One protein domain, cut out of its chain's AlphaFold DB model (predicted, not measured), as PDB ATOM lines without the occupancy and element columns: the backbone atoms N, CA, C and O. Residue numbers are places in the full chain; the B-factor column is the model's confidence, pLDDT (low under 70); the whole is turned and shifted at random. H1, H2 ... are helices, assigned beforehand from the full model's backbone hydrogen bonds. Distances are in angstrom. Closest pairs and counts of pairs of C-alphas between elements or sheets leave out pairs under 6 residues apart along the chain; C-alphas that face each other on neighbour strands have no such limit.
ATOM      1  N   ILE A 324     -24.487   6.396  46.468       86.81
ATOM      2  CA  ILE A 324     -24.168   5.132  45.801       86.81
ATOM      3  C   ILE A 324     -24.378   5.351  44.294       86.81
ATOM      4  O   ILE A 324     -25.109   6.259  43.905       86.81
ATOM      5  N   GLU A 325     -23.708   4.567  43.450       85.25
ATOM      6  CA  GLU A 325     -23.931   4.610  42.002       85.25
ATOM      7  C   GLU A 325     -25.367   4.180  41.670       85.25
ATOM      8  O   GLU A 325     -25.779   3.076  42.029       85.25
ATOM      9  N   ASP A 326     -26.100   5.037  40.961       85.06
ATOM     10  CA  ASP A 326     -27.434   4.760  40.433       85.06
ATOM     11  C   ASP A 326     -27.485   5.114  38.933       85.06
ATOM     12  O   ASP A 326     -27.677   6.277  38.562       85.06
ATOM     13  N   PRO A 327     -27.324   4.129  38.033       77.62
ATOM     14  CA  PRO A 327     -27.281   4.364  36.589       77.62
ATOM     15  C   PRO A 327     -28.514   5.075  36.009       77.62
ATOM     16  O   PRO A 327     -28.451   5.558  34.876       77.62
ATOM     17  N   CYS A 328     -29.624   5.119  36.750       77.81
ATOM     18  CA  CYS A 328     -30.893   5.691  36.321       77.81
ATOM     19  C   CYS A 328     -31.193   7.063  36.944       77.81
ATOM     20  O   CYS A 328     -32.180   7.681  36.547       77.81
ATOM     21  N   ASN A 329     -30.367   7.549  37.876       85.94
ATOM     22  CA  ASN A 329     -30.576   8.816  38.575       85.94
ATOM     23  C   ASN A 329     -29.439   9.816  38.290       85.94
ATOM     24  O   ASN A 329     -28.255   9.474  38.335       85.94
ATOM     25  N   GLU A 330     -29.805  11.071  38.029       84.56
ATOM     26  CA  GLU A 330     -28.887  12.201  37.832       84.56
ATOM     27  C   GLU A 330     -28.000  12.467  39.063       84.56
ATOM     28  O   GLU A 330     -26.870  12.941  38.923       84.56
ATOM     29  N   ASP A 331     -28.435  12.061  40.263       84.44
ATOM     30  CA  ASP A 331     -27.637  12.133  41.498       84.44
ATOM     31  C   ASP A 331     -26.326  11.326  41.426       84.44
ATOM     32  O   ASP A 331     -25.384  11.578  42.187       84.44
ATOM     33  N   THR A 332     -26.202  10.398  40.466       90.50
ATOM     34  CA  THR A 332     -24.946   9.689  40.168       90.50
ATOM     35  C   THR A 332     -23.794  10.631  39.845       90.50
ATOM     36  O   THR A 332     -22.631  10.271  40.053       90.50
ATOM     37  N   PHE A 333     -24.079  11.862  39.412       92.75
ATOM     38  CA  PHE A 333     -23.063  12.902  39.306       92.75
ATOM     39  C   PHE A 333     -22.341  13.161  40.637       92.75
ATOM     40  O   PHE A 333     -21.110  13.185  40.651       92.75
ATOM     41  N   HIS A 334     -23.056  13.289  41.760       93.25
ATOM     42  CA  HIS A 334     -22.433  13.533  43.067       93.25
ATOM     43  C   HIS A 334     -21.587  12.337  43.513       93.25
ATOM     44  O   HIS A 334     -20.459  12.511  43.982       93.25
ATOM     45  N   TRP A 335     -22.082  11.111  43.303       94.31
ATOM     46  CA  TRP A 335     -21.297   9.893  43.529       94.31
ATOM     47  C   TRP A 335     -19.991   9.908  42.722       94.31
ATOM     48  O   TRP A 335     -18.904   9.734  43.288       94.31
ATOM     49  N   TRP A 336     -20.086  10.166  41.413       94.75
ATOM     50  CA  TRP A 336     -18.935  10.184  40.518       94.75
ATOM     51  C   TRP A 336     -17.955  11.292  40.906       94.75
ATOM     52  O   TRP A 336     -16.764  11.020  41.027       94.75
ATOM     53  N   LYS A 337     -18.445  12.506  41.189       95.00
ATOM     54  CA  LYS A 337     -17.651  13.665  41.627       95.00
ATOM     55  C   LYS A 337     -16.830  13.341  42.874       95.00
ATOM     56  O   LYS A 337     -15.612  13.535  42.879       95.00
ATOM     57  N   HIS A 338     -17.460  12.802  43.920       95.50
ATOM     58  CA  HIS A 338     -16.777  12.447  45.171       95.50
ATOM     59  C   HIS A 338     -15.734  11.341  44.957       95.50
ATOM     60  O   HIS A 338     -14.653  11.352  45.558       95.50
ATOM     61  N   ARG A 339     -16.030  10.377  44.080       95.06
ATOM     62  CA  ARG A 339     -15.105   9.297  43.724       95.06
ATOM     63  C   ARG A 339     -13.918   9.809  42.915       95.06
ATOM     64  O   ARG A 339     -12.779   9.541  43.278       95.06
ATOM     65  N   PHE A 340     -14.178  10.571  41.863       94.56
ATOM     66  CA  PHE A 340     -13.170  11.129  40.973       94.56
ATOM     67  C   PHE A 340     -12.199  12.037  41.732       94.56
ATOM     68  O   PHE A 340     -10.984  11.872  41.618       94.56
ATOM     69  N   THR A 341     -12.726  12.938  42.568       94.44
ATOM     70  CA  THR A 341     -11.902  13.848  43.378       94.44
ATOM     71  C   THR A 341     -11.002  13.090  44.357       94.44
ATOM     72  O   THR A 341      -9.791  13.297  44.343       94.44
ATOM     73  N   SER A 342     -11.543  12.148  45.139       94.62
ATOM     74  CA  SER A 342     -10.741  11.405  46.129       94.62
ATOM     75  C   SER A 342      -9.803  10.353  45.537       94.62
ATOM     76  O   SER A 342      -8.661  10.223  45.969       94.62
ATOM     77  N   GLU A 343     -10.249   9.574  44.556       93.44
ATOM     78  CA  GLU A 343      -9.496   8.406  44.083       93.44
ATOM     79  C   GLU A 343      -8.568   8.731  42.913       93.44
ATOM     80  O   GLU A 343      -7.571   8.031  42.725       93.44
ATOM     81  N   CYS A 344      -8.869   9.770  42.130       92.25
ATOM     82  CA  CYS A 344      -8.089  10.150  40.955       92.25
ATOM     83  C   CYS A 344      -7.398  11.498  41.159       92.25
ATOM     84  O   CYS A 344      -6.170  11.548  41.262       92.25
ATOM     85  N   MET A 345      -8.176  12.571  41.283       89.31
ATOM     86  CA  MET A 345      -7.664  13.939  41.241       89.31
ATOM     87  C   MET A 345      -6.724  14.259  42.406       89.31
ATOM     88  O   MET A 345      -5.679  14.862  42.187       89.31
ATOM     89  N   ASN A 346      -7.016  13.772  43.616       91.19
ATOM     90  CA  ASN A 346      -6.119  13.916  44.765       91.19
ATOM     91  C   ASN A 346      -4.744  13.286  44.491       91.19
ATOM     92  O   ASN A 346      -3.718  13.857  44.833       91.19
ATOM     93  N   THR A 347      -4.708  12.109  43.852       89.88
ATOM     94  CA  THR A 347      -3.435  11.450  43.507       89.88
ATOM     95  C   THR A 347      -2.659  12.248  42.468       89.88
ATOM     96  O   THR A 347      -1.444  12.372  42.585       89.88
ATOM     97  N   VAL A 348      -3.355  12.775  41.455       86.50
ATOM     98  CA  VAL A 348      -2.740  13.642  40.443       86.50
ATOM     99  C   VAL A 348      -2.149  14.878  41.112       86.50
ATOM    100  O   VAL A 348      -1.004  15.215  40.841       86.50
ATOM    101  N   TYR A 349      -2.879  15.497  42.040       84.94
ATOM    102  CA  TYR A 349      -2.400  16.666  42.767       84.94
ATOM    103  C   TYR A 349      -1.121  16.386  43.556       84.94
ATOM    104  O   TYR A 349      -0.100  17.035  43.340       84.94
ATOM    105  N   ASP A 350      -1.164  15.366  44.415       85.50
ATOM    106  CA  ASP A 350      -0.053  15.026  45.305       85.50
ATOM    107  C   ASP A 350       1.216  14.630  44.539       85.50
ATOM    108  O   ASP A 350       2.328  14.916  44.985       85.50
ATOM    109  N   GLN A 351       1.059  13.945  43.401       85.00
ATOM    110  CA  GLN A 351       2.187  13.388  42.657       85.00
ATOM    111  C   GLN A 351       2.692  14.293  41.534       85.00
ATOM    112  O   GLN A 351       3.896  14.297  41.302       85.00
ATOM    113  N   ALA A 352       1.824  15.037  40.839       75.94
ATOM    114  CA  ALA A 352       2.223  15.874  39.703       75.94
ATOM    115  C   ALA A 352       2.491  17.336  40.082       75.94
ATOM    116  O   ALA A 352       3.345  17.964  39.464       75.94
ATOM    117  N   PHE A 353       1.796  17.863  41.096       75.44
ATOM    118  CA  PHE A 353       1.854  19.278  41.498       75.44
ATOM    119  C   PHE A 353       2.401  19.470  42.921       75.44
ATOM    120  O   PHE A 353       2.262  20.536  43.522       75.44
ATOM    121  N   GLY A 354       3.018  18.427  43.480       73.56
ATOM    122  CA  GLY A 354       3.746  18.513  44.738       73.56
ATOM    123  C   GLY A 354       5.053  19.302  44.600       73.56
ATOM    124  O   GLY A 354       5.529  19.587  43.507       73.56
ATOM    125  N   ALA A 355       5.700  19.596  45.730       73.00
ATOM    126  CA  ALA A 355       6.984  20.312  45.744       73.00
ATOM    127  C   ALA A 355       8.137  19.555  45.053       73.00
ATOM    128  O   ALA A 355       9.194  20.127  44.798       73.00
ATOM    129  N   LYS A 356       7.969  18.250  44.808       73.81
ATOM    130  CA  LYS A 356       8.929  17.422  44.078       73.81
ATOM    131  C   LYS A 356       8.454  17.279  42.642       73.81
ATOM    132  O   LYS A 356       7.307  16.906  42.420       73.81
ATOM    133  N   THR A 357       9.360  17.480  41.694       71.75
ATOM    134  CA  THR A 357       9.097  17.203  40.286       71.75
ATOM    135  C   THR A 357       8.770  15.715  40.085       71.75
ATOM    136  O   THR A 357       9.536  14.853  40.536       71.75
ATOM    137  N   PRO A 358       7.644  15.377  39.429       76.88
ATOM    138  CA  PRO A 358       7.308  13.991  39.125       76.88
ATOM    139  C   PRO A 358       8.297  13.394  38.122       76.88
ATOM    140  O   PRO A 358       8.779  14.070  37.214       76.88
ATOM    141  N   THR A 359       8.559  12.092  38.230       80.62
ATOM    142  CA  THR A 359       9.253  11.367  37.158       80.62
ATOM    143  C   THR A 359       8.313  11.166  35.973       80.62
ATOM    144  O   THR A 359       7.114  10.961  36.158       80.62
ATOM    145  N   TYR A 360       8.850  11.104  34.754       75.38
ATOM    146  CA  TYR A 360       8.051  10.808  33.559       75.38
ATOM    147  C   TYR A 360       7.212   9.523  33.689       75.38
ATOM    148  O   TYR A 360       6.047   9.480  33.299       75.38
ATOM    149  N   SER A 361       7.776   8.480  34.307       83.00
ATOM    150  CA  SER A 361       7.059   7.232  34.588       83.00
ATOM    151  C   SER A 361       5.845   7.434  35.499       83.00
ATOM    152  O   SER A 361       4.808   6.813  35.266       83.00
ATOM    153  N   THR A 362       5.953   8.318  36.493       84.31
ATOM    154  CA  THR A 362       4.842   8.702  37.370       84.31
ATOM    155  C   THR A 362       3.778   9.433  36.566       84.31
ATOM    156  O   THR A 362       2.608   9.065  36.627       84.31
ATOM    157  N   VAL A 363       4.173  10.402  35.736       83.19
ATOM    158  CA  VAL A 363       3.221  11.159  34.916       83.19
ATOM    159  C   VAL A 363       2.447  10.247  33.959       83.19
ATOM    160  O   VAL A 363       1.222  10.312  33.901       83.19
ATOM    161  N   LEU A 364       3.121   9.299  33.301       83.62
ATOM    162  CA  LEU A 364       2.465   8.323  32.424       83.62
ATOM    163  C   LEU A 364       1.499   7.393  33.184       83.62
ATOM    164  O   LEU A 364       0.471   6.982  32.644       83.62
ATOM    165  N   GLN A 365       1.811   7.038  34.433       89.12
ATOM    166  CA  GLN A 365       0.894   6.268  35.282       89.12
ATOM    167  C   GLN A 365      -0.344   7.087  35.667       89.12
ATOM    168  O   GLN A 365      -1.452   6.547  35.651       89.12
ATOM    169  N   LEU A 366      -0.170   8.375  35.972       88.94
ATOM    170  CA  LEU A 366      -1.266   9.294  36.279       88.94
ATOM    171  C   LEU A 366      -2.172   9.523  35.062       88.94
ATOM    172  O   LEU A 366      -3.389   9.422  35.210       88.94
ATOM    173  N   ASP A 367      -1.605   9.723  33.867       87.19
ATOM    174  CA  ASP A 367      -2.358   9.849  32.607       87.19
ATOM    175  C   ASP A 367      -3.239   8.612  32.375       87.19
ATOM    176  O   ASP A 367      -4.458   8.713  32.215       87.19
ATOM    177  N   ARG A 368      -2.642   7.415  32.470       89.12
ATOM    178  CA  ARG A 368      -3.379   6.149  32.338       89.12
ATOM    179  C   ARG A 368      -4.488   6.028  33.376       89.12
ATOM    180  O   ARG A 368      -5.593   5.617  33.029       89.12
ATOM    181  N   LYS A 369      -4.213   6.384  34.634       90.25
ATOM    182  CA  LYS A 369      -5.198   6.342  35.724       90.25
ATOM    183  C   LYS A 369      -6.378   7.275  35.447       90.25
ATOM    184  O   LYS A 369      -7.519   6.887  35.688       90.25
ATOM    185  N   LEU A 370      -6.117   8.471  34.932       88.88
ATOM    186  CA  LEU A 370      -7.128   9.481  34.626       88.88
ATOM    187  C   LEU A 370      -7.998   9.087  33.420       88.88
ATOM    188  O   LEU A 370      -9.229   9.176  33.480       88.88
ATOM    189  N   ARG A 371      -7.380   8.568  32.352       87.62
ATOM    190  CA  ARG A 371      -8.092   8.071  31.158       87.62
ATOM    191  C   ARG A 371      -8.917   6.819  31.445       87.62
ATOM    192  O   ARG A 371     -10.028   6.702  30.936       87.62
ATOM    193  N   ALA A 372      -8.398   5.914  32.276       90.19
ATOM    194  CA  ALA A 372      -9.074   4.674  32.654       90.19
ATOM    195  C   ALA A 372     -10.150   4.860  33.738       90.19
ATOM    196  O   ALA A 372     -10.890   3.916  34.015       90.19
ATOM    197  N   PHE A 373     -10.244   6.038  34.369       92.12
ATOM    198  CA  PHE A 373     -11.251   6.273  35.398       92.12
ATOM    199  C   PHE A 373     -12.662   6.205  34.786       92.12
ATOM    200  O   PHE A 373     -12.949   6.947  33.839       92.12
ATOM    201  N   PRO A 374     -13.550   5.330  35.293       90.69
ATOM    202  CA  PRO A 374     -14.840   5.086  34.668       90.69
ATOM    203  C   PRO A 374     -15.751   6.311  34.780       90.69
ATOM    204  O   PRO A 374     -15.825   6.968  35.820       90.69
ATOM    205  N   VAL A 375     -16.481   6.591  33.702       89.56
ATOM    206  CA  VAL A 375     -17.576   7.564  33.683       89.56
ATOM    207  C   VAL A 375     -18.870   6.806  33.399       89.56
ATOM    208  O   VAL A 375     -18.928   6.129  32.371       89.56
ATOM    209  N   PRO A 376     -19.893   6.889  34.267       89.88
ATOM    210  CA  PRO A 376     -21.197   6.277  34.035       89.88
ATOM    211  C   PRO A 376     -21.797   6.685  32.693       89.88
ATOM    212  O   PRO A 376     -21.689   7.845  32.300       89.88
ATOM    213  N   GLN A 377     -22.487   5.763  32.016       85.00
ATOM    214  CA  GLN A 377     -23.092   6.028  30.703       85.00
ATOM    215  C   GLN A 377     -24.013   7.252  30.720       85.00
ATOM    216  O   GLN A 377     -24.026   8.015  29.757       85.00
ATOM    217  N   LEU A 378     -24.752   7.466  31.817       86.62
ATOM    218  CA  LEU A 378     -25.628   8.622  32.013       86.62
ATOM    219  C   LEU A 378     -24.884   9.964  31.893       86.62
ATOM    220  O   LEU A 378     -25.442  10.911  31.341       86.62
ATOM    221  N   LEU A 379     -23.626  10.009  32.338       88.12
ATOM    222  CA  LEU A 379     -22.766  11.195  32.408       88.12
ATOM    223  C   LEU A 379     -21.817  11.346  31.205       88.12
ATOM    224  O   LEU A 379     -21.005  12.270  31.172       88.12
ATOM    225  N   GLN A 380     -21.907  10.465  30.211       85.19
ATOM    226  CA  GLN A 380     -21.128  10.568  28.979       85.19
ATOM    227  C   GLN A 380     -21.838  11.468  27.957       85.19
ATOM    228  O   GLN A 380     -23.058  11.400  27.798       85.19
ATOM    229  N   ILE A 381     -21.069  12.287  27.237       78.56
ATOM    230  CA  ILE A 381     -21.568  13.076  26.103       78.56
ATOM    231  C   ILE A 381     -21.637  12.164  24.875       78.56
ATOM    232  O   ILE A 381     -20.643  11.538  24.512       78.56
ATOM    233  N   ALA A 382     -22.807  12.085  24.236       63.97
ATOM    234  CA  ALA A 382     -22.981  11.291  23.023       63.97
ATOM    235  C   ALA A 382     -22.066  11.810  21.897       63.97
ATOM    236  O   ALA A 382     -22.035  13.006  21.620       63.97
ATOM    237  N   GLY A 383     -21.331  10.905  21.244       58.31
ATOM    238  CA  GLY A 383     -20.403  11.239  20.156       58.31
ATOM    239  C   GLY A 383     -18.980  11.616  20.591       58.31
ATOM    240  O   GLY A 383     -18.136  11.831  19.726       58.31
ATOM    241  N   PHE A 384     -18.677  11.647  21.895       54.25
ATOM    242  CA  PHE A 384     -17.312  11.812  22.410       54.25
ATOM    243  C   PHE A 384     -16.748  10.472  22.914       54.25
ATOM    244  O   PHE A 384     -17.305   9.834  23.804       54.25
ATOM    245  N   GLY A 385     -15.597  10.048  22.381       57.50
ATOM    246  CA  GLY A 385     -14.971   8.762  22.725       57.50
ATOM    247  C   GLY A 385     -15.618   7.563  22.015       57.50
ATOM    248  O   GLY A 385     -16.070   7.676  20.883       57.50
ATOM    249  N   SER A 386     -15.637   6.392  22.661       50.53
ATOM    250  CA  SER A 386     -16.186   5.138  22.108       50.53
ATOM    251  C   SER A 386     -17.702   4.974  22.316       50.53
ATOM    252  O   SER A 386     -18.202   3.850  22.339       50.53
ATOM    253  N   THR A 387     -18.435   6.064  22.548       55.06
ATOM    254  CA  THR A 387     -19.873   6.026  22.849       55.06
ATOM    255  C   THR A 387     -20.705   6.028  21.573       55.06
ATOM    256  O   THR A 387     -20.588   6.952  20.768       55.06
ATOM    257  N   GLU A 388     -21.570   5.028  21.408       53.50
ATOM    258  CA  GLU A 388     -22.539   4.973  20.310       53.50
ATOM    259  C   GLU A 388     -23.536   6.143  20.376       53.50
ATOM    260  O   GLU A 388     -23.852   6.666  21.451       53.50
ATOM    261  N   GLU A 396     -33.768  15.287  27.841       71.94
ATOM    262  CA  GLU A 396     -32.618  15.534  28.704       71.94
ATOM    263  C   GLU A 396     -32.912  16.757  29.565       71.94
ATOM    264  O   GLU A 396     -33.299  17.811  29.055       71.94
ATOM    265  N   SER A 397     -32.757  16.617  30.879       86.00
ATOM    266  CA  SER A 397     -32.854  17.754  31.780       86.00
ATOM    267  C   SER A 397     -31.639  18.676  31.579       86.00
ATOM    268  O   SER A 397     -30.537  18.225  31.251       86.00
ATOM    269  N   ILE A 398     -31.818  19.984  31.789       85.81
ATOM    270  CA  ILE A 398     -30.707  20.952  31.760       85.81
ATOM    271  C   ILE A 398     -29.599  20.568  32.766       85.81
ATOM    272  O   ILE A 398     -28.430  20.585  32.369       85.81
ATOM    273  N   PRO A 399     -29.912  20.169  34.020       88.88
ATOM    274  CA  PRO A 399     -28.912  19.662  34.959       88.88
ATOM    275  C   PRO A 399     -28.087  18.504  34.403       88.88
ATOM    276  O   PRO A 399     -26.863  18.548  34.482       88.88
ATOM    277  N   LEU A 400     -28.712  17.507  33.776       88.31
ATOM    278  CA  LEU A 400     -27.988  16.367  33.217       88.31
ATOM    279  C   LEU A 400     -27.043  16.778  32.084       88.31
ATOM    280  O   LEU A 400     -25.902  16.311  32.022       88.31
ATOM    281  N   ILE A 401     -27.491  17.670  31.196       86.50
ATOM    282  CA  ILE A 401     -26.638  18.230  30.139       86.50
ATOM    283  C   ILE A 401     -25.419  18.897  30.783       86.50
ATOM    284  O   ILE A 401     -24.282  18.601  30.414       86.50
ATOM    285  N   LEU A 402     -25.642  19.741  31.786       87.88
ATOM    286  CA  LEU A 402     -24.592  20.442  32.517       87.88
ATOM    287  C   LEU A 402     -23.607  19.502  33.219       87.88
ATOM    288  O   LEU A 402     -22.394  19.674  33.094       87.88
ATOM    289  N   GLN A 403     -24.110  18.469  33.892       91.12
ATOM    290  CA  GLN A 403     -23.301  17.453  34.561       91.12
ATOM    291  C   GLN A 403     -22.341  16.769  33.586       91.12
ATOM    292  O   GLN A 403     -21.158  16.633  33.890       91.12
ATOM    293  N   ARG A 404     -22.809  16.386  32.392       87.56
ATOM    294  CA  ARG A 404     -21.959  15.769  31.359       87.56
ATOM    295  C   ARG A 404     -20.836  16.692  30.897       87.56
ATOM    296  O   ARG A 404     -19.692  16.255  30.767       87.56
ATOM    297  N   HIS A 405     -21.154  17.966  30.674       84.88
ATOM    298  CA  HIS A 405     -20.164  18.963  30.269       84.88
ATOM    299  C   HIS A 405     -19.129  19.196  31.366       84.88
ATOM    300  O   HIS A 405     -17.937  19.215  31.074       84.88
ATOM    301  N   VAL A 406     -19.554  19.291  32.629       87.19
ATOM    302  CA  VAL A 406     -18.628  19.412  33.763       87.19
ATOM    303  C   VAL A 406     -17.752  18.172  33.899       87.19
ATOM    304  O   VAL A 406     -16.550  18.311  34.094       87.19
ATOM    305  N   VAL A 407     -18.304  16.966  33.751       89.25
ATOM    306  CA  VAL A 407     -17.527  15.715  33.781       89.25
ATOM    307  C   VAL A 407     -16.437  15.723  32.709       89.25
ATOM    308  O   VAL A 407     -15.286  15.415  33.019       89.25
ATOM    309  N   LEU A 408     -16.773  16.102  31.471       85.25
ATOM    310  CA  LEU A 408     -15.787  16.233  30.399       85.25
ATOM    311  C   LEU A 408     -14.749  17.306  30.747       85.25
ATOM    312  O   LEU A 408     -13.556  17.016  30.746       85.25
ATOM    313  N   ALA A 409     -15.194  18.511  31.107       83.12
ATOM    314  CA  ALA A 409     -14.320  19.640  31.404       83.12
ATOM    315  C   ALA A 409     -13.335  19.320  32.534       83.12
ATOM    316  O   ALA A 409     -12.139  19.516  32.374       83.12
ATOM    317  N   VAL A 410     -13.799  18.756  33.654       83.88
ATOM    318  CA  VAL A 410     -12.933  18.384  34.784       83.88
ATOM    319  C   VAL A 410     -11.871  17.374  34.343       83.88
ATOM    320  O   VAL A 410     -10.696  17.529  34.682       83.88
ATOM    321  N   ARG A 411     -12.262  16.335  33.592       83.94
ATOM    322  CA  ARG A 411     -11.336  15.283  33.146       83.94
ATOM    323  C   ARG A 411     -10.298  15.824  32.172       83.94
ATOM    324  O   ARG A 411      -9.108  15.614  32.395       83.94
ATOM    325  N   GLU A 412     -10.736  16.544  31.145       81.69
ATOM    326  CA  GLU A 412      -9.850  17.098  30.119       81.69
ATOM    327  C   GLU A 412      -8.959  18.206  30.690       81.69
ATOM    328  O   GLU A 412      -7.755  18.186  30.463       81.69
ATOM    329  N   SER A 413      -9.479  19.101  31.540       76.38
ATOM    330  CA  SER A 413      -8.644  20.081  32.252       76.38
ATOM    331  C   SER A 413      -7.611  19.411  33.167       76.38
ATOM    332  O   SER A 413      -6.541  19.976  33.385       76.38
ATOM    333  N   THR A 414      -7.902  18.220  33.705       76.75
ATOM    334  CA  THR A 414      -6.920  17.437  34.475       76.75
ATOM    335  C   THR A 414      -5.830  16.848  33.580       76.75
ATOM    336  O   THR A 414      -4.655  16.883  33.941       76.75
ATOM    337  N   LEU A 415      -6.195  16.371  32.387       79.06
ATOM    338  CA  LEU A 415      -5.242  15.860  31.395       79.06
ATOM    339  C   LEU A 415      -4.343  16.971  30.841       79.06
ATOM    340  O   LEU A 415      -3.129  16.815  30.822       79.06
ATOM    341  N   VAL A 416      -4.914  18.119  30.470       76.56
ATOM    342  CA  VAL A 416      -4.166  19.249  29.893       76.56
ATOM    343  C   VAL A 416      -3.090  19.771  30.848       76.56
ATOM    344  O   VAL A 416      -1.974  20.061  30.424       76.56
ATOM    345  N   GLN A 417      -3.375  19.868  32.148       71.25
ATOM    346  CA  GLN A 417      -2.350  20.299  33.109       71.25
ATOM    347  C   GLN A 417      -1.288  19.221  33.346       71.25
ATOM    348  O   GLN A 417      -0.132  19.546  33.611       71.25
ATOM    349  N   LEU A 418      -1.646  17.940  33.234       73.00
ATOM    350  CA  LEU A 418      -0.684  16.842  33.285       73.00
ATOM    351  C   LEU A 418       0.263  16.866  32.067       73.00
ATOM    352  O   LEU A 418       1.465  16.633  32.214       73.00
ATOM    353  N   ASP A 419      -0.256  17.206  30.886       72.00
ATOM    354  CA  ASP A 419       0.542  17.434  29.678       72.00
ATOM    355  C   ASP A 419       1.451  18.664  29.838       72.00
ATOM    356  O   ASP A 419       2.642  18.597  29.538       72.00
ATOM    357  N   SER A 420       0.943  19.756  30.420       66.25
ATOM    358  CA  SER A 420       1.759  20.929  30.769       66.25
ATOM    359  C   SER A 420       2.903  20.574  31.734       66.25
ATOM    360  O   SER A 420       4.042  21.016  31.558       66.25
ATOM    361  N   ALA A 421       2.648  19.697  32.712       62.59
ATOM    362  CA  ALA A 421       3.687  19.180  33.601       62.59
ATOM    363  C   ALA A 421       4.734  18.333  32.848       62.59
ATOM    364  O   ALA A 421       5.923  18.414  33.164       62.59
ATOM    365  N   CYS A 422       4.329  17.565  31.825       63.00
ATOM    366  CA  CYS A 422       5.264  16.850  30.943       63.00
ATOM    367  C   CYS A 422       6.143  17.815  30.144       63.00
ATOM    368  O   CYS A 422       7.352  17.601  30.033       63.00
ATOM    369  N   ASP A 423       5.553  18.877  29.598       64.56
ATOM    370  CA  ASP A 423       6.287  19.886  28.839       64.56
ATOM    371  C   ASP A 423       7.291  20.621  29.733       64.56
ATOM    372  O   ASP A 423       8.451  20.781  29.342       64.56
ATOM    373  N   LEU A 424       6.904  20.988  30.961       58.97
ATOM    374  CA  LEU A 424       7.834  21.556  31.940       58.97
ATOM    375  C   LEU A 424       8.961  20.572  32.278       58.97
ATOM    376  O   LEU A 424      10.127  20.966  32.316       58.97
ATOM    377  N   PHE A 425       8.645  19.290  32.483       57.50
ATOM    378  CA  PHE A 425       9.661  18.261  32.714       57.50
ATOM    379  C   PHE A 425      10.643  18.170  31.538       57.50
ATOM    380  O   PHE A 425      11.851  18.147  31.749       57.50
ATOM    381  N   SER A 426      10.154  18.184  30.295       59.69
ATOM    382  CA  SER A 426      11.010  18.116  29.103       59.69
ATOM    383  C   SER A 426      11.965  19.311  28.998       59.69
ATOM    384  O   SER A 426      13.142  19.135  28.690       59.69
ATOM    385  N   LYS A 427      11.482  20.512  29.340       58.03
ATOM    386  CA  LYS A 427      12.279  21.745  29.355       58.03
ATOM    387  C   LYS A 427      13.299  21.745  30.491       58.03
ATOM    388  O   LYS A 427      14.427  22.186  30.301       58.03
ATOM    389  N   THR A 428      12.925  21.213  31.654       46.84
ATOM    390  CA  THR A 428      13.796  21.186  32.839       46.84
ATOM    391  C   THR A 428      14.804  20.028  32.840       46.84
ATOM    392  O   THR A 428      15.843  20.121  33.494       46.84
ATOM    393  N   ALA A 429      14.563  18.960  32.070       49.66
ATOM    394  CA  ALA A 429      15.432  17.781  31.971       49.66
ATOM    395  C   ALA A 429      16.864  18.104  31.500       49.66
ATOM    396  O   ALA A 429      17.814  17.434  31.918       49.66
ATOM    397  N   HIS A 430      17.033  19.152  30.688       47.94
ATOM    398  CA  HIS A 430      18.343  19.635  30.245       47.94
ATOM    399  C   HIS A 430      19.239  20.077  31.415       47.94
ATOM    400  O   HIS A 430      20.449  19.857  31.387       47.94
ATOM    401  N   PHE A 431      18.655  20.615  32.489       46.69
ATOM    402  CA  PHE A 431      19.407  21.153  33.628       46.69
ATOM    403  C   PHE A 431      19.853  20.084  34.639       46.69
ATOM    404  O   PHE A 431      20.705  20.357  35.479       46.69
ATOM    405  N   PHE A 432      19.329  18.854  34.550       40.62
ATOM    406  CA  PHE A 432      19.684  17.738  35.441       40.62
ATOM    407  C   PHE A 432      20.654  16.726  34.803       40.62
ATOM    408  O   PHE A 432      20.802  15.616  35.314       40.62
ATOM    409  N   HIS A 433      21.299  17.080  33.682       41.28
ATOM    410  CA  HIS A 433      22.137  16.174  32.876       41.28
ATOM    411  C   HIS A 433      21.408  14.884  32.449       41.28
ATOM    412  O   HIS A 433      22.009  13.817  32.320       41.28
ATOM    413  N   ALA A 434      20.097  14.980  32.198       45.31
ATOM    414  CA  ALA A 434      19.263  13.884  31.711       45.31
ATOM    415  C   ALA A 434      19.127  13.885  30.173       45.31
ATOM    416  O   ALA A 434      18.162  13.348  29.635       45.31
ATOM    417  N   GLU A 435      20.083  14.472  29.446       48.53
ATOM    418  CA  GLU A 435      20.044  14.636  27.980       48.53
ATOM    419  C   GLU A 435      19.922  13.299  27.236       48.53
ATOM    420  O   GLU A 435      19.135  13.170  26.299       48.53
ATOM    421  N   ASN A 436      20.616  12.266  27.719       46.44
ATOM    422  CA  ASN A 436      20.531  10.918  27.152       46.44
ATOM    423  C   ASN A 436      19.138  10.298  27.347       46.44
ATOM    424  O   ASN A 436      18.670   9.533  26.510       46.44
ATOM    425  N   VAL A 437      18.461  10.640  28.447       47.78
ATOM    426  CA  VAL A 437      17.097  10.179  28.730       47.78
ATOM    427  C   VAL A 437      16.091  10.951  27.879       47.78
ATOM    428  O   VAL A 437      15.150  10.356  27.360       47.78
ATOM    429  N   LEU A 438      16.314  12.249  27.675       47.53
ATOM    430  CA  LEU A 438      15.485  13.091  26.820       47.53
ATOM    431  C   LEU A 438      15.504  12.628  25.354       47.53
ATOM    432  O   LEU A 438      14.447  12.569  24.733       47.53
ATOM    433  N   ASP A 439      16.663  12.240  24.815       51.94
ATOM    434  CA  ASP A 439      16.769  11.723  23.441       51.94
ATOM    435  C   ASP A 439      15.998  10.399  23.263       51.94
ATOM    436  O   ASP A 439      15.254  10.215  22.295       51.94
ATOM    437  N   ILE A 440      16.075   9.503  24.255       55.00
ATOM    438  CA  ILE A 440      15.274   8.267  24.296       55.00
ATOM    439  C   ILE A 440      13.773   8.601  24.395       55.00
ATOM    440  O   ILE A 440      12.946   7.992  23.710       55.00
ATOM    441  N   MET A 441      13.400   9.602  25.197       50.41
ATOM    442  CA  MET A 441      12.011  10.041  25.366       50.41
ATOM    443  C   MET A 441      11.425  10.672  24.099       50.41
ATOM    444  O   MET A 441      10.274  10.389  23.759       50.41
ATOM    445  N   LEU A 442      12.196  11.485  23.376       59.78
ATOM    446  CA  LEU A 442      11.774  12.068  22.100       59.78
ATOM    447  C   LEU A 442      11.551  10.974  21.048       59.78
ATOM    448  O   LEU A 442      10.506  10.965  20.394       59.78
ATOM    449  N   LYS A 443      12.449   9.983  20.974       63.28
ATOM    450  CA  LYS A 443      12.307   8.813  20.088       63.28
ATOM    451  C   LYS A 443      11.091   7.949  20.434       63.28
ATOM    452  O   LYS A 443      10.391   7.473  19.536       63.28
ATOM    453  N   LEU A 444      10.798   7.757  21.722       57.56
ATOM    454  CA  LEU A 444       9.613   7.018  22.175       57.56
ATOM    455  C   LEU A 444       8.310   7.777  21.898       57.56
ATOM    456  O   LEU A 444       7.336   7.163  21.459       57.56
ATOM    457  N   ARG A 445       8.293   9.103  22.093       53.62
ATOM    458  CA  ARG A 445       7.156   9.968  21.741       53.62
ATOM    459  C   ARG A 445       6.873   9.907  20.245       53.62
ATOM    460  O   ARG A 445       5.732   9.681  19.852       53.62
ATOM    461  N   GLU A 446       7.895  10.038  19.408       65.56
ATOM    462  CA  GLU A 446       7.741   9.976  17.953       65.56
ATOM    463  C   GLU A 446       7.199   8.608  17.505       65.56
ATOM    464  O   GLU A 446       6.223   8.538  16.753       65.56
ATOM    465  N   ARG A 447       7.719   7.508  18.071       59.59
ATOM    466  CA  ARG A 447       7.174   6.155  17.851       59.59
ATOM    467  C   ARG A 447       5.721   6.011  18.301       59.59
ATOM    468  O   ARG A 447       4.936   5.387  17.587       59.59
ATOM    469  N   ALA A 448       5.344   6.570  19.450       53.97
ATOM    470  CA  ALA A 448       3.974   6.506  19.959       53.97
ATOM    471  C   ALA A 448       2.999   7.278  19.058       53.97
ATOM    472  O   ALA A 448       1.933   6.759  18.721       53.97
ATOM    473  N   HIS A 449       3.387   8.471  18.601       55.94
ATOM    474  CA  HIS A 449       2.597   9.273  17.665       55.94
ATOM    475  C   HIS A 449       2.448   8.575  16.304       55.94
ATOM    476  O   HIS A 449       1.347   8.549  15.752       55.94
ATOM    477  N   LEU A 450       3.507   7.935  15.797       66.75
ATOM    478  CA  LEU A 450       3.458   7.144  14.563       66.75
ATOM    479  C   LEU A 450       2.571   5.899  14.697       66.75
ATOM    480  O   LEU A 450       1.790   5.606  13.794       66.75
ATOM    481  N   CYS A 451       2.628   5.188  15.828       53.53
ATOM    482  CA  CYS A 451       1.760   4.035  16.082       53.53
ATOM    483  C   CYS A 451       0.288   4.447  16.218       53.53
ATOM    484  O   CYS A 451      -0.595   3.763  15.705       53.53
ATOM    485  N   LEU A 452       0.018   5.584  16.864       50.62
ATOM    486  CA  LEU A 452      -1.329   6.127  17.023       50.62
ATOM    487  C   LEU A 452      -1.895   6.610  15.677       50.62
ATOM    488  O   LEU A 452      -3.062   6.354  15.381       50.62
ATOM    489  N   ALA A 453      -1.068   7.221  14.824       58.00
ATOM    490  CA  ALA A 453      -1.438   7.587  13.456       58.00
ATOM    491  C   ALA A 453      -1.683   6.355  12.562       58.00
ATOM    492  O   ALA A 453      -2.664   6.322  11.822       58.00
ATOM    493  N   ALA A 454      -0.846   5.316  12.663       60.72
ATOM    494  CA  ALA A 454      -1.033   4.059  11.933       60.72
ATOM    495  C   ALA A 454      -2.314   3.323  12.368       60.72
ATOM    496  O   ALA A 454      -3.057   2.828  11.520       60.72
ATOM    497  N   HIS A 455      -2.616   3.323  13.671       51.38
ATOM    498  CA  HIS A 455      -3.833   2.728  14.225       51.38
ATOM    499  C   HIS A 455      -5.099   3.498  13.828       51.38
ATOM    500  O   HIS A 455      -6.087   2.883  13.438       51.38
ATOM    501  N   ARG A 456      -5.064   4.839  13.851       54.41
ATOM    502  CA  ARG A 456      -6.187   5.684  13.399       54.41
ATOM    503  C   ARG A 456      -6.496   5.526  11.909       54.41
ATOM    504  O   ARG A 456      -7.651   5.665  11.524       54.41
ATOM    505  N   ASN A 457      -5.491   5.201  11.097       60.53
ATOM    506  CA  ASN A 457      -5.627   5.092   9.644       60.53
ATOM    507  C   ASN A 457      -5.735   3.638   9.134       60.53
ATOM    508  O   ASN A 457      -5.693   3.430   7.924       60.53
ATOM    509  N   ASN A 458      -5.864   2.630  10.015       50.31
ATOM    510  CA  ASN A 458      -5.890   1.195   9.665       50.31
ATOM    511  C   ASN A 458      -4.710   0.734   8.777       50.31
ATOM    512  O   ASN A 458      -4.830  -0.206   7.988       50.31
ATOM    513  N   MET A 459      -3.549   1.379   8.910       50.97
ATOM    514  CA  MET A 459      -2.345   1.036   8.153       50.97
ATOM    515  C   MET A 459      -1.466   0.067   8.960       50.97
ATOM    516  O   MET A 459      -1.345   0.222  10.177       50.97
ATOM    517  N   PRO A 460      -0.824  -0.930   8.321       49.06
ATOM    518  CA  PRO A 460       0.083  -1.831   9.022       49.06
ATOM    519  C   PRO A 460       1.283  -1.057   9.586       49.06
ATOM    520  O   PRO A 460       1.859  -0.199   8.917       49.06
ATOM    521  N   GLN A 639     -13.963  27.049  35.402       51.00
ATOM    522  CA  GLN A 639     -14.593  28.338  35.672       51.00
ATOM    523  C   GLN A 639     -14.891  29.112  34.383       51.00
ATOM    524  O   GLN A 639     -15.983  29.658  34.253       51.00
ATOM    525  N   SER A 640     -13.951  29.162  33.434       52.16
ATOM    526  CA  SER A 640     -14.170  29.864  32.162       52.16
ATOM    527  C   SER A 640     -15.170  29.120  31.279       52.16
ATOM    528  O   SER A 640     -16.042  29.753  30.707       52.16
ATOM    529  N   ALA A 641     -15.132  27.783  31.261       49.56
ATOM    530  CA  ALA A 641     -16.131  26.970  30.568       49.56
ATOM    531  C   ALA A 641     -17.545  27.178  31.142       49.56
ATOM    532  O   ALA A 641     -18.511  27.284  30.391       49.56
ATOM    533  N   TRP A 642     -17.667  27.290  32.471       47.41
ATOM    534  CA  TRP A 642     -18.929  27.633  33.132       47.41
ATOM    535  C   TRP A 642     -19.402  29.051  32.782       47.41
ATOM    536  O   TRP A 642     -20.568  29.246  32.450       47.41
ATOM    537  N   GLN A 643     -18.509  30.042  32.823       50.31
ATOM    538  CA  GLN A 643     -18.841  31.436  32.508       50.31
ATOM    539  C   GLN A 643     -19.256  31.625  31.046       50.31
ATOM    540  O   GLN A 643     -20.252  32.300  30.789       50.31
ATOM    541  N   ASP A 644     -18.534  31.013  30.107       47.94
ATOM    542  CA  ASP A 644     -18.856  31.064  28.679       47.94
ATOM    543  C   ASP A 644     -20.218  30.419  28.399       47.94
ATOM    544  O   ASP A 644     -21.014  30.955  27.629       47.94
ATOM    545  N   PHE A 645     -20.531  29.320  29.088       44.34
ATOM    546  CA  PHE A 645     -21.830  28.664  29.003       44.34
ATOM    547  C   PHE A 645     -22.972  29.524  29.576       44.34
ATOM    548  O   PHE A 645     -23.989  29.722  28.913       44.34
ATOM    549  N   VAL A 646     -22.813  30.082  30.783       40.09
ATOM    550  CA  VAL A 646     -23.834  30.948  31.407       40.09
ATOM    551  C   VAL A 646     -24.073  32.209  30.570       40.09
ATOM    552  O   VAL A 646     -25.216  32.637  30.417       40.09
ATOM    553  N   ALA A 647     -23.020  32.780  29.975       38.84
ATOM    554  CA  ALA A 647     -23.129  33.936  29.089       38.84
ATOM    555  C   ALA A 647     -23.924  33.641  27.804       38.84
ATOM    556  O   ALA A 647     -24.558  34.550  27.276       38.84
ATOM    557  N   GLN A 648     -23.914  32.395  27.323       33.38
ATOM    558  CA  GLN A 648     -24.659  31.962  26.135       33.38
ATOM    559  C   GLN A 648     -26.124  31.607  26.429       33.38
ATOM    560  O   GLN A 648     -26.948  31.678  25.527       33.38
ATOM    561  N   ILE A 649     -26.469  31.252  27.672       32.50
ATOM    562  CA  ILE A 649     -27.864  31.010  28.089       32.50
ATOM    563  C   ILE A 649     -28.631  32.317  28.348       32.50
ATOM    564  O   ILE A 649     -29.856  32.342  28.270       32.50
ATOM    565  N   GLY A 650     -27.925  33.404  28.669       32.62
ATOM    566  CA  GLY A 650     -28.516  34.714  28.965       32.62
ATOM    567  C   GLY A 650     -28.880  35.575  27.746       32.62
ATOM    568  O   GLY A 650     -29.245  36.736  27.935       32.62
ATOM    569  N   THR A 651     -28.757  35.048  26.524       27.50
ATOM    570  CA  THR A 651     -29.135  35.698  25.253       27.50
ATOM    571  C   THR A 651     -30.121  34.831  24.504       27.50
ATOM    572  O   THR A 651     -31.080  35.396  23.934       27.50
TER     573      THR A 651
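This is residues 324 to 388, 396 to 460 and 639 to 651 of the 651 residues of the protein "Fungal_trans domain-containing protein" of Antrodiella citrinella (UniProt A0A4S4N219). One long helix, H3, runs the length of the model; the staggered hairpin of H1 and H2 packs along one side of it, making a loose three-helix bundle that runs up and down, each helix against the one before. At one end of H3 the chain folds back into H4, which makes a V with it; residues 443 to 450 of H4 stick out, as do residues 452 to 458, of which 452 to 456 belong to H4, while the short H5 lies near H3 on the side away from H1 and H2. The printed part has 143 residues with five named helices, H1 to H5 in that order, and no named strand: the class is all helix. The whole is loose, with a radius of gyration of the C-alphas of 18.5 A and spans of 54 by 43 by 37 A.

H1, residues 332 to 352, touches H2, residues 360 to 372, with its residues 344 to 352 alone. The closest C-alphas of this helical hairpin, Val 348 and Leu 366, are 6.2 A apart, at a shallow tilt of 5 degrees, opposite ways. H3, residues 398 to 432, is the hub and touches three helices. It touches H1 at a shallow tilt of 7 degrees, the same way, closest at the C-alphas of Phe 333 and Gln 403, 6.6 A. With residues 411 to 425 alone it touches H2 at 11 degrees, a shallow tilt, opposite ways; the closest C-alphas, Asp 367 and Leu 415, are 6.8 A apart. H3 and H4, residues 435 to 456, form a helical hairpin, opposite ways at a tilt of 36 degrees, only just steep; residues 426 to 430 of H3 touch residues 435 to 438 of H4, closest at the C-alphas of Ala 429 and Glu 435, 6.9 A. H5, residues 639 to 649, is close to H3 but not clearly touching, with the C-alphas of Ala 409 and Ala 641 7.6 A apart. H4 is apart from H1, H2 and H5. Every O i to N i+4 pair is within hydrogen-bond range in H2, H4 and H5, against 14 of 17 in H1 and 28 of 31 in H3.

H1 begins at C-alpha 332 (-24.946, 9.689, 40.168), measures 27.9 A and has a kink of 30 degrees near residue 340. H2 measures 18.2 A. H3 measures 50.6 A, ends at C-alpha 432 (19.684, 17.738, 35.441) and has a kink of 29 degrees near residue 426. H4 measures 31.3 A. H5 measures 15.5 A and ends at C-alpha 649 (-27.864, 31.010, 28.089).

The C-alphas farthest apart, Asn 436 and Thr 651, are 55.5 A apart. Residues 389 to 395 and 461 to 638 are not printed, with C-alpha gaps of 16.8 A and 42.8 A. Confidence is low, under 70, at residues 382 to 388, 420 to 460 and 639 to 651.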